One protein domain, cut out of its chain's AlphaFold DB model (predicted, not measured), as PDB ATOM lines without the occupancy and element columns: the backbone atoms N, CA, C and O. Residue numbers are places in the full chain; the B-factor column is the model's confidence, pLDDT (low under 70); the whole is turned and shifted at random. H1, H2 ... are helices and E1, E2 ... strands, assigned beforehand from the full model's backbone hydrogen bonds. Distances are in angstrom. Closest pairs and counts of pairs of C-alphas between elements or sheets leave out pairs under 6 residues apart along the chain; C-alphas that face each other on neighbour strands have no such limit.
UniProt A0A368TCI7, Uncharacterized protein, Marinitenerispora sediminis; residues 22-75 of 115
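Overview. This is residues 22 to 75 of the 115 residues of an uncharacterized protein of Marinitenerispora sediminis (UniProt A0A368TCI7). Two small antiparallel sheets, the hairpin E1 and E2 and the three-stranded sheet E3, E4, E5, lie only partly face to face as a small sandwich with crossed strands, E3 being the strand nearest the hairpin. The short helix H1, with residues 40 and 41 after it, sticks out free at one end, and a long stretch without a named element leads back to the second sheet. The printed part has 54 residues, with one named helix and five named strands in the order E1, E2, H1, E3, E4, E5; the class is mixed, helices and strands, with 26 residues, under half, in named elements. The whole is compact, with a radius of gyration of the C-alphas of 10.9 A, and spans 31 by 21 by 15 A.

Along the chain. Find C-alpha 22 at (367.351, 343.959, 437.925); from there E1, residues 22 to 25, runs 10.1 A. Next comes E2, residues 28 to 32, 13.0 A long. H1, residues 34 to 39, begins with C-alpha 34 at (372.125, 339.785, 428.897) and is 9.0 A long. After residues 40 to 56 you reach E3, residues 57 to 60, 9.9 A, then E4, residues 63 to 66, 10.0 A. E5, residues 72 to 74, 7.0 A, ends with C-alpha 74 at (358.136, 354.371, 449.446).

Arrangement. Look first at the sheet E3, E4, E5, a meander, each strand the antiparallel neighbour of the one before; E3 and E5 are its edge strands. In the hairpin E3 and E4, N 58 and O 65 are within hydrogen-bond range at 2.9 A. In the hairpin E4 and E5, look for N 64 and O 73 at 2.8 A. The hairpin E1 and E2 is antiparallel at 132 degrees, with N 25 and O 28 at 2.9 A. The two sheets form a sandwich, two sheets face to face, their strands at 52 degrees. The closest C-alphas of E1 and E3 are those of Gly 23 and Leu 57, 5.3 A; those of E2 and E3 are Gln 29 and Cys 59, 5.7 A. E1 and E4 are only just apart, at 8.1 A. H1 is not on the sheet E3, E4, E5, and its O i to N i+4 pairs are within hydrogen-bond range.

Size, cuts and confidence. The C-alphas farthest apart are those of Val 39 and Leu 61, 31.7 A. The link from H1 to E3 is long, 17 residues; the other links are tight. The printed part has no cut. Its mean pLDDT is 94.7, and no printed residue is under 70.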
ATOM      1  N   ARG A  22     368.526 343.300 437.371       92.12
ATOM      2  CA  ARG A  22     367.351 343.959 437.925       92.12
ATOM      3  C   ARG A  22     367.650 345.428 438.175       92.12
ATOM      4  O   ARG A  22     368.766 345.781 438.549       92.12
ATOM      5  N   GLY A  23     366.633 346.255 437.988       94.31
ATOM      6  CA  GLY A  23     366.652 347.674 438.317       94.31
ATOM      7  C   GLY A  23     365.236 348.193 438.515       94.31
ATOM      8  O   GLY A  23     364.272 347.426 438.453       94.31
ATOM      9  N   VAL A  24     365.109 349.495 438.733       96.19
ATOM     10  CA  VAL A  24     363.815 350.164 438.888       96.19
ATOM     11  C   VAL A  24     363.716 351.270 437.848       96.19
ATOM     12  O   VAL A  24     364.706 351.951 437.597       96.19
ATOM     13  N   ARG A  25     362.547 351.420 437.225       95.00
ATOM     14  CA  ARG A  25     362.236 352.516 436.306       95.00
ATOM     15  C   ARG A  25     360.831 353.022 436.580       95.00
ATOM     16  O   ARG A  25     359.892 352.223 436.551       95.00
ATOM     17  N   HIS A  26     360.690 354.328 436.793       93.50
ATOM     18  CA  HIS A  26     359.416 354.944 437.176       93.50
ATOM     19  C   HIS A  26     358.766 354.203 438.356       93.50
ATOM     20  O   HIS A  26     357.604 353.798 438.282       93.50
ATOM     21  N   ASP A  27     359.561 353.944 439.396       93.19
ATOM     22  CA  ASP A  27     359.159 353.230 440.611       93.19
ATOM     23  C   ASP A  27     358.643 351.789 440.392       93.19
ATOM     24  O   ASP A  27     358.035 351.190 441.279       93.19
ATOM     25  N   ARG A  28     358.916 351.178 439.228       92.44
ATOM     26  CA  ARG A  28     358.568 349.778 438.933       92.44
ATOM     27  C   ARG A  28     359.798 348.913 438.724       92.44
ATOM     28  O   ARG A  28     360.736 349.297 438.029       92.44
ATOM     29  N   GLN A  29     359.760 347.700 439.274       94.31
ATOM     30  CA  GLN A  29     360.796 346.698 439.047       94.31
ATOM     31  C   GLN A  29     360.850 346.327 437.561       94.31
ATOM     32  O   GLN A  29     359.840 345.960 436.964       94.31
ATOM     33  N   VAL A  30     362.047 346.354 436.985       95.00
ATOM     34  CA  VAL A  30     362.320 345.894 435.619       95.00
ATOM     35  C   VAL A  30     363.453 344.871 435.606       95.00
ATOM     36  O   VAL A  30     364.255 344.796 436.544       95.00
ATOM     37  N   GLN A  31     363.501 344.070 434.540       94.31
ATOM     38  CA  GLN A  31     364.613 343.164 434.246       94.31
ATOM     39  C   GLN A  31     365.230 343.530 432.889       94.31
ATOM     40  O   GLN A  31     364.506 343.940 431.980       94.31
ATOM     41  N   ILE A  32     366.545 343.361 432.751       94.62
ATOM     42  CA  ILE A  32     367.303 343.594 431.516       94.62
ATOM     43  C   ILE A  32     368.002 342.290 431.124       94.62
ATOM     44  O   ILE A  32     368.757 341.726 431.924       94.62
ATOM     45  N   CYS A  33     367.752 341.808 429.906       94.44
ATOM     46  CA  CYS A  33     368.378 340.586 429.404       94.44
ATOM     47  C   CYS A  33     369.883 340.784 429.143       94.44
ATOM     48  O   CYS A  33     370.320 341.923 428.965       94.44
ATOM     49  N   PRO A  34     370.676 339.702 429.100       92.69
ATOM     50  CA  PRO A  34     372.125 339.785 428.897       92.69
ATOM     51  C   PRO A  34     372.521 340.513 427.607       92.69
ATOM     52  O   PRO A  34     373.414 341.351 427.638       92.69
ATOM     53  N   ASP A  35     371.807 340.282 426.503       93.88
ATOM     54  CA  ASP A  35     372.108 340.937 425.221       93.88
ATOM     55  C   ASP A  35     371.929 342.456 425.310       93.88
ATOM     56  O   ASP A  35     372.813 343.228 424.936       93.88
ATOM     57  N   CYS A  36     370.820 342.914 425.899       95.25
ATOM     58  CA  CYS A  36     370.591 344.342 426.092       95.25
ATOM     59  C   CYS A  36     371.566 344.970 427.093       95.25
ATOM     60  O   CYS A  36     371.813 346.171 427.007       95.25
ATOM     61  N   GLN A  37     372.130 344.188 428.020       93.69
ATOM     62  CA  GLN A  37     373.166 344.684 428.927       93.69
ATOM     63  C   GLN A  37     374.487 344.994 428.216       93.69
ATOM     64  O   GLN A  37     375.236 345.839 428.705       93.69
ATOM     65  N   LEU A  38     374.779 344.300 427.111       93.38
ATOM     66  CA  LEU A  38     376.010 344.459 426.334       93.38
ATOM     67  C   LEU A  38     375.901 345.571 425.286       93.38
ATOM     68  O   LEU A  38     376.888 346.246 425.008       93.38
ATOM     69  N   VAL A  39     374.717 345.742 424.694       92.19
ATOM     70  CA  VAL A  39     374.517 346.614 423.523       92.19
ATOM     71  C   VAL A  39     374.070 348.029 423.899       92.19
ATOM     72  O   VAL A  39     374.403 348.983 423.198       92.19
ATOM     73  N   HIS A  40     373.323 348.191 424.993       89.75
ATOM     74  CA  HIS A  40     372.747 349.479 425.386       89.75
ATOM     75  C   HIS A  40     373.362 349.995 426.686       89.75
ATOM     76  O   HIS A  40     373.695 349.207 427.572       89.75
ATOM     77  N   ASP A  41     373.412 351.322 426.869       92.50
ATOM     78  CA  ASP A  41     373.615 351.918 428.197       92.50
ATOM     79  C   ASP A  41     372.333 351.802 429.032       92.50
ATOM     80  O   ASP A  41     371.659 352.769 429.380       92.50
ATOM     81  N   TRP A  42     371.967 350.564 429.345       91.88
ATOM     82  CA  TRP A  42     370.727 350.210 430.025       91.88
ATOM     83  C   TRP A  42     370.590 350.838 431.416       91.88
ATOM     84  O   TRP A  42     369.491 350.872 431.962       91.88
ATOM     85  N   LYS A  43     371.688 351.313 432.021       94.31
ATOM     86  CA  LYS A  43     371.662 351.997 433.318       94.31
ATOM     87  C   LYS A  43     371.206 353.450 433.205       94.31
ATOM     88  O   LYS A  43     370.800 354.006 434.223       94.31
ATOM     89  N   ALA A  44     371.294 354.065 432.026       93.00
ATOM     90  CA  ALA A  44     370.859 355.444 431.813       93.00
ATOM     91  C   ALA A  44     369.354 355.614 432.062       93.00
ATOM     92  O   ALA A  44     368.951 356.605 432.666       93.00
ATOM     93  N   ASP A  45     368.561 354.608 431.688       91.06
ATOM     94  CA  ASP A  45     367.098 354.612 431.801       91.06
ATOM     95  C   ASP A  45     366.569 354.139 433.165       91.06
ATOM     96  O   ASP A  45     365.354 354.045 433.359       91.06
ATOM     97  N   LEU A  46     367.458 353.799 434.105       96.12
ATOM     98  CA  LEU A  46     367.077 353.345 435.439       96.12
ATOM     99  C   LEU A  46     367.026 354.492 436.442       96.12
ATOM    100  O   LEU A  46     367.868 355.395 436.454       96.12
ATOM    101  N   ASP A  47     366.087 354.370 437.371       96.44
ATOM    102  CA  ASP A  47     366.008 355.219 438.544       96.44
ATOM    103  C   ASP A  47     367.301 355.089 439.361       96.44
ATOM    104  O   ASP A  47     367.909 354.019 439.493       96.44
ATOM    105  N   ARG A  48     367.719 356.205 439.958       97.12
ATOM    106  CA  ARG A  48     368.923 356.283 440.787       97.12
ATOM    107  C   ARG A  48     368.552 356.503 442.239       97.12
ATOM    108  O   ARG A  48     367.586 357.189 442.562       97.12
ATOM    109  N   CYS A  49     369.355 355.951 443.138       97.06
ATOM    110  CA  CYS A  49     369.252 356.273 444.550       97.06
ATOM    111  C   CYS A  49     369.504 357.772 444.765       97.06
ATOM    112  O   CYS A  49     370.571 358.270 444.404       97.06
ATOM    113  N   GLY A  50     368.579 358.469 445.430       95.38
ATOM    114  CA  GLY A  50     368.761 359.877 445.802       95.38
ATOM    115  C   GLY A  50     369.947 360.128 446.745       95.38
ATOM    116  O   GLY A  50     370.433 361.250 446.817       95.38
ATOM    117  N   ARG A  51     370.455 359.087 447.430       97.56
ATOM    118  CA  ARG A  51     371.562 359.185 448.398       97.56
ATOM    119  C   ARG A  51     372.943 358.883 447.808       97.56
ATOM    120  O   ARG A  51     373.881 359.626 448.059       97.56
ATOM    121  N   CYS A  52     373.093 357.787 447.058       97.88
ATOM    122  CA  CYS A  52     374.398 357.333 446.540       97.88
ATOM    123  C   CYS A  52     374.478 357.257 445.008       97.88
ATOM    124  O   CYS A  52     375.494 356.834 444.464       97.88
ATOM    125  N   ARG A  53     373.407 357.632 444.296       97.00
ATOM    126  CA  ARG A  53     373.280 357.615 442.823       97.00
ATOM    127  C   ARG A  53     373.406 356.243 442.144       97.00
ATOM    128  O   ARG A  53     373.369 356.178 440.914       97.00
ATOM    129  N   SER A  54     373.499 355.158 442.916       96.31
ATOM    130  CA  SER A  54     373.462 353.781 442.412       96.31
ATOM    131  C   SER A  54     372.132 353.465 441.723       96.31
ATOM    132  O   SER A  54     371.078 353.905 442.183       96.31
ATOM    133  N   THR A  55     372.182 352.671 440.653       96.56
ATOM    134  CA  THR A  55     371.013 352.125 439.937       96.56
ATOM    135  C   THR A  55     370.616 350.727 440.426       96.56
ATOM    136  O   THR A  55     369.662 350.138 439.921       96.56
ATOM    137  N   PHE A  56     371.339 350.168 441.405       95.19
ATOM    138  CA  PHE A  56     371.036 348.866 442.006       95.19
ATOM    139  C   PHE A  56     369.909 349.022 443.032       95.19
ATOM    140  O   PHE A  56     370.136 349.057 444.243       95.19
ATOM    141  N   LEU A  57     368.698 349.190 442.508       96.38
ATOM    142  CA  LEU A  57     367.465 349.363 443.264       96.38
ATOM    143  C   LEU A  57     366.583 348.109 443.160       96.38
ATOM    144  O   LEU A  57     366.559 347.438 442.125       96.38
ATOM    145  N   LEU A  58     365.851 347.812 444.232       95.00
ATOM    146  CA  LEU A  58     364.950 346.664 444.350       95.00
ATOM    147  C   LEU A  58     363.588 347.134 444.862       95.00
ATOM    148  O   LEU A  58     363.531 347.828 445.874       95.00
ATOM    149  N   CYS A  59     362.501 346.725 444.208       94.88
ATOM    150  CA  CYS A  59     361.152 346.937 444.730       94.88
ATOM    151  C   CYS A  59     360.766 345.795 445.677       94.88
ATOM    152  O   CYS A  59     360.845 344.619 445.302       94.88
ATOM    153  N   ARG A  60     360.303 346.129 446.882       90.38
ATOM    154  CA  ARG A  60     359.809 345.184 447.889       90.38
ATOM    155  C   ARG A  60     358.599 345.778 448.599       90.38
ATOM    156  O   ARG A  60     358.713 346.834 449.193       90.38
ATOM    157  N   LEU A  61     357.457 345.089 448.547       89.69
ATOM    158  CA  LEU A  61     356.269 345.372 449.374       89.69
ATOM    159  C   LEU A  61     355.827 346.849 449.445       89.69
ATOM    160  O   LEU A  61     355.408 347.310 450.499       89.69
ATOM    161  N   GLY A  62     355.884 347.604 448.348       91.50
ATOM    162  CA  GLY A  62     355.517 349.022 448.403       91.50
ATOM    163  C   GLY A  62     356.696 349.983 448.538       91.50
ATOM    164  O   GLY A  62     356.493 351.190 448.542       91.50
ATOM    165  N   GLU A  63     357.918 349.473 448.635       95.69
ATOM    166  CA  GLU A  63     359.128 350.253 448.858       95.69
ATOM    167  C   GLU A  63     360.183 349.971 447.792       95.69
ATOM    168  O   GLU A  63     360.179 348.938 447.118       95.69
ATOM    169  N   ILE A  64     361.115 350.907 447.657       97.19
ATOM    170  CA  ILE A  64     362.290 350.818 446.803       97.19
ATOM    171  C   ILE A  64     363.526 350.934 447.687       97.19
ATOM    172  O   ILE A  64     363.796 351.984 448.273       97.19
ATOM    173  N   GLU A  65     364.296 349.855 447.743       97.44
ATOM    174  CA  GLU A  65     365.524 349.730 448.519       97.44
ATOM    175  C   GLU A  65     366.747 349.865 447.602       97.44
ATOM    176  O   GLU A  65     366.844 349.213 446.558       97.44
ATOM    177  N   CYS A  66     367.714 350.695 447.992       97.12
ATOM    178  CA  CYS A  66     369.014 350.753 447.338       97.12
ATOM    179  C   CYS A  66     369.962 349.711 447.922       97.12
ATOM    180  O   CYS A  66     370.443 349.859 449.042       97.12
ATOM    181  N   HIS A  67     370.336 348.723 447.115       95.56
ATOM    182  CA  HIS A  67     371.230 347.655 447.549       95.56
ATOM    183  C   HIS A  67     372.649 348.148 447.882       95.56
ATOM    184  O   HIS A  67     373.357 347.527 448.664       95.56
ATOM    185  N   SER A  68     373.081 349.277 447.308       96.38
ATOM    186  CA  SER A  68     374.434 349.804 447.526       96.38
ATOM    187  C   SER A  68     374.613 350.571 448.839       96.38
ATOM    188  O   SER A  68     375.726 350.623 449.344       96.38
ATOM    189  N   CYS A  69     373.570 351.217 449.373       97.56
ATOM    190  CA  CYS A  69     373.685 352.033 450.595       97.56
ATOM    191  C   CYS A  69     372.577 351.797 451.630       97.56
ATOM    192  O   CYS A  69     372.559 352.471 452.657       97.56
ATOM    193  N   GLY A  70     371.632 350.898 451.348       96.75
ATOM    194  CA  GLY A  70     370.510 350.563 452.224       96.75
ATOM    195  C   GLY A  70     369.421 351.634 452.321       96.75
ATOM    196  O   GLY A  70     368.520 351.503 453.138       96.75
ATOM    197  N   HIS A  71     369.479 352.717 451.537       97.50
ATOM    198  CA  HIS A  71     368.424 353.732 451.576       97.50
ATOM    199  C   HIS A  71     367.109 353.175 451.019       97.50
ATOM    200  O   HIS A  71     367.085 352.677 449.892       97.50
ATOM    201  N   VAL A  72     366.035 353.315 451.794       97.06
ATOM    202  CA  VAL A  72     364.680 352.874 451.454       97.06
ATOM    203  C   VAL A  72     363.788 354.096 451.253       97.06
ATOM    204  O   VAL A  72     363.869 355.055 452.022       97.06
ATOM    205  N   ARG A  73     362.947 354.063 450.218       95.44
ATOM    206  CA  ARG A  73     361.876 355.043 449.990       95.44
ATOM    207  C   ARG A  73     360.565 354.328 449.650       95.44
ATOM    208  O   ARG A  73     360.633 353.260 449.042       95.44
ATOM    209  N   PRO A  74     359.392 354.900 449.962       94.56
ATOM    210  CA  PRO A  74     358.136 354.371 449.446       94.56
ATOM    211  C   PRO A  74     358.122 354.446 447.913       94.56
ATOM    212  O   PRO A  74     358.651 355.391 447.322       94.56
ATOM    213  N   GLN A  75     357.524 353.449 447.269       92.69
ATOM    214  CA  GLN A  75     357.184 353.522 445.853       92.69
ATOM    215  C   GLN A  75     356.044 354.529 445.686       92.69
ATOM    216  O   GLN A  75     355.133 354.567 446.514       92.69
TER     217      GLN A  75